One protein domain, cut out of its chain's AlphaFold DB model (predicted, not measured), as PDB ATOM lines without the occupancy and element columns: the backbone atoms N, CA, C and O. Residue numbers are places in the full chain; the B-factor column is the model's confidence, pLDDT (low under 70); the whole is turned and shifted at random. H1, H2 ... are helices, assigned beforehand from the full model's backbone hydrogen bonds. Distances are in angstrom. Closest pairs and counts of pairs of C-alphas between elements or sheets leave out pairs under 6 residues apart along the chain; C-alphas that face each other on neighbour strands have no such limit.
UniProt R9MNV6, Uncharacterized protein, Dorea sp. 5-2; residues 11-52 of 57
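AT A GLANCE: This is residues 11 to 52 of the 57 residues of an uncharacterized protein of Dorea sp. 5-2 (UniProt R9MNV6). Two helices, H1 then H2, make the arms of an open, flat V, with the link between them at its tip and the arms spreading without contact. The printed part has 42 residues with two named helices and no named strand; the class is all helix. It is loose, with a radius of gyration of the C-alphas of 12.8 A, and spans 35 by 25 by 13 A.

HOW THE PARTS SIT: H1, residues 11 to 25, and H2, residues 32 to 50, are apart, with no C-alpha of the one within 8 A of the other. Residues 11 to 26 and 39 to 52 stand free. In H1 and H2 every O i to N i+4 pair is within hydrogen-bond range.

IN THESE COORDINATES: H1 begins at C-alpha 11 (1.326, 18.136, -32.899) and is 21.1 A long from first to last C-alpha. H2 is 25.5 A long and ends at C-alpha 50 (-26.040, 33.401, -25.468).

THE WHOLE: The C-alphas farthest apart, those of Glu 11 and Ser 52, are 36.1 A apart. The printed part has no cut, and the six-residue link from H1 to H2 is short. Mean pLDDT of the printed part is 90.9; residues 51 to 52 are under 70.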
ATOM      1  N   GLU A  11       1.730  18.705 -31.608       93.50
ATOM      2  CA  GLU A  11       1.326  18.136 -32.899       93.50
ATOM      3  C   GLU A  11      -0.202  18.046 -33.051       93.50
ATOM      4  O   GLU A  11      -0.752  18.355 -34.105       93.50
ATOM      5  N   THR A  12      -0.908  17.664 -31.983       92.38
ATOM      6  CA  THR A  12      -2.373  17.577 -32.001       92.38
ATOM      7  C   THR A  12      -3.010  18.960 -32.112       92.38
ATOM      8  O   THR A  12      -3.983  19.121 -32.847       92.38
ATOM      9  N   GLU A  13      -2.467  19.963 -31.417       93.00
ATOM     10  CA  GLU A  13      -2.971  21.336 -31.511       93.00
ATOM     11  C   GLU A  13      -2.686  21.946 -32.884       93.00
ATOM     12  O   GLU A  13      -3.576  22.546 -33.477       93.00
ATOM     13  N   GLU A  14      -1.485  21.739 -33.428       95.62
ATOM     14  CA  GLU A  14      -1.125  22.190 -34.777       95.62
ATOM     15  C   GLU A  14      -2.066  21.597 -35.827       95.62
ATOM     16  O   GLU A  14      -2.587  22.330 -36.665       95.62
ATOM     17  N   LYS A  15      -2.370  20.298 -35.725       96.06
ATOM     18  CA  LYS A  15      -3.356  19.656 -36.597       96.06
ATOM     19  C   LYS A  15      -4.749  20.266 -36.431       96.06
ATOM     20  O   LYS A  15      -5.410  20.557 -37.421       96.06
ATOM     21  N   ARG A  16      -5.205  20.479 -35.191       94.81
ATOM     22  CA  ARG A  16      -6.530  21.059 -34.921       94.81
ATOM     23  C   ARG A  16      -6.664  22.466 -35.516       94.81
ATOM     24  O   ARG A  16      -7.720  22.802 -36.048       94.81
ATOM     25  N   LEU A  17      -5.605  23.273 -35.431       95.44
ATOM     26  CA  LEU A  17      -5.553  24.618 -36.006       95.44
ATOM     27  C   LEU A  17      -5.521  24.591 -37.541       95.44
ATOM     28  O   LEU A  17      -6.201  25.404 -38.164       95.44
ATOM     29  N   ASP A  18      -4.778  23.661 -38.144       97.00
ATOM     30  CA  ASP A  18      -4.740  23.484 -39.601       97.00
ATOM     31  C   ASP A  18      -6.102  23.040 -40.159       97.00
ATOM     32  O   ASP A  18      -6.628  23.651 -41.092       97.00
ATOM     33  N   ASP A  19      -6.736  22.057 -39.513       94.44
ATOM     34  CA  ASP A  19      -8.080  21.590 -39.861       94.44
ATOM     35  C   ASP A  19      -9.102  22.736 -39.755       94.44
ATOM     36  O   ASP A  19      -9.914  22.941 -40.663       94.44
ATOM     37  N   PHE A  20      -9.040  23.530 -38.679       92.75
ATOM     38  CA  PHE A  20      -9.899  24.703 -38.512       92.75
ATOM     39  C   PHE A  20      -9.675  25.741 -39.615       92.75
ATOM     40  O   PHE A  20     -10.639  26.221 -40.214       92.75
ATOM     41  N   LYS A  21      -8.413  26.064 -39.918       96.12
ATOM     42  CA  LYS A  21      -8.063  27.005 -40.984       96.12
ATOM     43  C   LYS A  21      -8.647  26.545 -42.318       96.12
ATOM     44  O   LYS A  21      -9.367  27.313 -42.956       96.12
ATOM     45  N   ARG A  22      -8.427  25.283 -42.690       94.69
ATOM     46  CA  ARG A  22      -8.945  24.700 -43.932       94.69
ATOM     47  C   ARG A  22     -10.469  24.773 -44.019       94.69
ATOM     48  O   ARG A  22     -10.993  25.066 -45.092       94.69
ATOM     49  N   LEU A  23     -11.178  24.522 -42.917       91.50
ATOM     50  CA  LEU A  23     -12.636  24.662 -42.864       91.50
ATOM     51  C   LEU A  23     -13.070  26.120 -43.044       91.50
ATOM     52  O   LEU A  23     -13.972  26.384 -43.832       91.50
ATOM     53  N   SER A  24     -12.410  27.064 -42.366       91.31
ATOM     54  CA  SER A  24     -12.745  28.493 -42.447       91.31
ATOM     55  C   SER A  24     -12.515  29.091 -43.838       91.31
ATOM     56  O   SER A  24     -13.341  29.860 -44.319       91.31
ATOM     57  N   GLU A  25     -11.444  28.688 -44.527       95.94
ATOM     58  CA  GLU A  25     -11.121  29.157 -45.882       95.94
ATOM     59  C   GLU A  25     -12.064  28.589 -46.953       95.94
ATOM     60  O   GLU A  25     -12.152  29.134 -48.050       95.94
ATOM     61  N   ASN A  26     -12.767  27.494 -46.652       95.19
ATOM     62  CA  ASN A  26     -13.655  26.801 -47.586       95.19
ATOM     63  C   ASN A  26     -15.106  26.761 -47.097       95.19
ATOM     64  O   ASN A  26     -15.869  25.920 -47.566       95.19
ATOM     65  N   TRP A  27     -15.479  27.644 -46.166       89.81
ATOM     66  CA  TRP A  27     -16.783  27.629 -45.499       89.81
ATOM     67  C   TRP A  27     -17.956  27.589 -46.490       89.81
ATOM     68  O   TRP A  27     -18.846  26.752 -46.363       89.81
ATOM     69  N   ASP A  28     -17.887  28.407 -47.543       92.31
ATOM     70  CA  ASP A  28     -18.929  28.505 -48.577       92.31
ATOM     71  C   ASP A  28     -18.954  27.313 -49.551       92.31
ATOM     72  O   ASP A  28     -19.916  27.128 -50.291       92.31
ATOM     73  N   ASN A  29     -17.896  26.497 -49.564       95.56
ATOM     74  CA  ASN A  29     -17.744  25.345 -50.457       95.56
ATOM     75  C   ASN A  29     -18.017  24.008 -49.747       95.56
ATOM     76  O   ASN A  29     -17.728  22.939 -50.293       95.56
ATOM     77  N   LEU A  30     -18.521  24.043 -48.512       93.19
ATOM     78  CA  LEU A  30     -18.878  22.836 -47.777       93.19
ATOM     79  C   LEU A  30     -20.110  22.165 -48.409       93.19
ATOM     80  O   LEU A  30     -21.029  22.853 -48.845       93.19
ATOM     81  N   PRO A  31     -20.188  20.820 -48.426       95.38
ATOM     82  CA  PRO A  31     -21.409  20.132 -48.832       95.38
ATOM     83  C   PRO A  31     -22.602  20.557 -47.966       95.38
ATOM     84  O   PRO A  31     -22.469  20.603 -46.743       95.38
ATOM     85  N   ASP A  32     -23.778  20.748 -48.570       94.69
ATOM     86  CA  ASP A  32     -24.990  21.240 -47.888       94.69
ATOM     87  C   ASP A  32     -25.323  20.477 -46.599       94.69
ATOM     88  O   ASP A  32     -25.687  21.061 -45.580       94.69
ATOM     89  N   TYR A  33     -25.157  19.151 -46.614       94.00
ATOM     90  CA  TYR A  33     -25.376  18.321 -45.430       94.00
ATOM     91  C   TYR A  33     -24.419  18.675 -44.281       94.00
ATOM     92  O   TYR A  33     -24.834  18.727 -43.125       94.00
ATOM     93  N   ALA A  34     -23.140  18.911 -44.583       92.50
ATOM     94  CA  ALA A  34     -22.138  19.271 -43.584       92.50
ATOM     95  C   ALA A  34     -22.356  20.701 -43.073       92.50
ATOM     96  O   ALA A  34     -22.340  20.909 -41.860       92.50
ATOM     97  N   ALA A  35     -22.631  21.648 -43.975       93.31
ATOM     98  CA  ALA A  35     -22.970  23.025 -43.626       93.31
ATOM     99  C   ALA A  35     -24.194  23.078 -42.696       93.31
ATOM    100  O   ALA A  35     -24.103  23.590 -41.583       93.31
ATOM    101  N   GLY A  36     -25.294  22.407 -43.060       94.50
ATOM    102  CA  GLY A  36     -26.503  22.370 -42.234       94.50
ATOM    103  C   GLY A  36     -26.300  21.716 -40.861       94.50
ATOM    104  O   GLY A  36     -26.933  22.107 -39.878       94.50
ATOM    105  N   LYS A  37     -25.392  20.736 -40.743       95.25
ATOM    106  CA  LYS A  37     -25.010  20.168 -39.437       95.25
ATOM    107  C   LYS A  37     -24.234  21.169 -38.585       95.25
ATOM    108  O   LYS A  37     -24.518  21.265 -37.391       95.25
ATOM    109  N   LEU A  38     -23.283  21.892 -39.175       92.94
ATOM    110  CA  LEU A  38     -22.525  22.931 -38.480       92.94
ATOM    111  C   LEU A  38     -23.444  24.062 -38.013       92.94
ATOM    112  O   LEU A  38     -23.383  24.423 -36.841       92.94
ATOM    113  N   ASP A  39     -24.360  24.527 -38.861       92.12
ATOM    114  CA  ASP A  39     -25.343  25.557 -38.507       92.12
ATOM    115  C   ASP A  39     -26.231  25.129 -37.335       92.12
ATOM    116  O   ASP A  39     -26.470  25.906 -36.408       92.12
ATOM    117  N   GLY A  40     -26.688  23.872 -37.330       94.94
ATOM    118  CA  GLY A  40     -27.467  23.316 -36.225       94.94
ATOM    119  C   GLY A  40     -26.680  23.269 -34.912       94.94
ATOM    120  O   GLY A  40     -27.214  23.623 -33.860       94.94
ATOM    121  N   ILE A  41     -25.402  22.877 -34.967       94.44
ATOM    122  CA  ILE A  41     -24.511  22.875 -33.800       94.44
ATOM    123  C   ILE A  41     -24.297  24.307 -33.301       94.44
ATOM    124  O   ILE A  41     -24.523  24.571 -32.124       94.44
ATOM    125  N   ILE A  42     -23.922  25.240 -34.178       91.38
ATOM    126  CA  ILE A  42     -23.699  26.648 -33.820       91.38
ATOM    127  C   ILE A  42     -24.963  27.246 -33.199       91.38
ATOM    128  O   ILE A  42     -24.879  27.881 -32.152       91.38
ATOM    129  N   SER A  43     -26.134  26.981 -33.782       92.06
ATOM    130  CA  SER A  43     -27.425  27.439 -33.255       92.06
ATOM    131  C   SER A  43     -27.712  26.875 -31.863       92.06
ATOM    132  O   SER A  43     -28.143  27.609 -30.977       92.06
ATOM    133  N   ALA A  44     -27.441  25.585 -31.634       92.69
ATOM    134  CA  ALA A  44     -27.597  24.972 -30.318       92.69
ATOM    135  C   ALA A  44     -26.659  25.610 -29.285       92.69
ATOM    136  O   ALA A  44     -27.103  25.982 -28.202       92.69
ATOM    137  N   PHE A  45     -25.382  25.797 -29.627       90.62
ATOM    138  CA  PHE A  45     -24.427  26.477 -28.751       90.62
ATOM    139  C   PHE A  45     -24.839  27.929 -28.481       90.62
ATOM    140  O   PHE A  45     -24.803  28.366 -27.333       90.62
ATOM    141  N   ALA A  46     -25.294  28.662 -29.495       89.38
ATOM    142  CA  ALA A  46     -25.812  30.012 -29.327       89.38
ATOM    143  C   ALA A  46     -26.987  30.040 -28.338       89.38
ATOM    144  O   ALA A  46     -26.979  30.855 -27.424       89.38
ATOM    145  N   MET A  47     -27.941  29.109 -28.438       88.06
ATOM    146  CA  MET A  47     -29.024  29.003 -27.453       88.06
ATOM    147  C   MET A  47     -28.501  28.708 -26.043       88.06
ATOM    148  O   MET A  47     -28.884  29.373 -25.092       88.06
ATOM    149  N   PHE A  48     -27.596  27.746 -25.868       85.81
ATOM    150  CA  PHE A  48     -27.134  27.392 -24.520       85.81
ATOM    151  C   PHE A  48     -26.288  28.479 -23.850       85.81
ATOM    152  O   PHE A  48     -26.342  28.623 -22.629       85.81
ATOM    153  N   TYR A  49     -25.492  29.218 -24.624       82.19
ATOM    154  CA  TYR A  49     -24.489  30.133 -24.079       82.19
ATOM    155  C   TYR A  49     -24.850  31.616 -24.223       82.19
ATOM    156  O   TYR A  49     -24.412  32.413 -23.396       82.19
ATOM    157  N   LEU A  50     -25.657  32.002 -25.217       74.81
ATOM    158  CA  LEU A  50     -26.040  33.401 -25.468       74.81
ATOM    159  C   LEU A  50     -27.460  33.742 -24.984       74.81
ATOM    160  O   LEU A  50     -27.751  34.916 -24.781       74.81
ATOM    161  N   ASP A  51     -28.322  32.755 -24.710       61.25
ATOM    162  CA  ASP A  51     -29.701  32.984 -24.224       61.25
ATOM    163  C   ASP A  51     -29.772  33.393 -22.733       61.25
ATOM    164  O   ASP A  51     -30.846  33.534 -22.151       61.25
ATOM    165  N   SER A  52     -28.620  33.634 -22.089       56.91
ATOM    166  CA  SER A  52     -28.565  34.211 -20.736       56.91
ATOM    167  C   SER A  52     -28.743  35.738 -20.712       56.91
ATOM    168  O   SER A  52     -29.020  36.297 -19.648       56.91
TER     169      SER A  52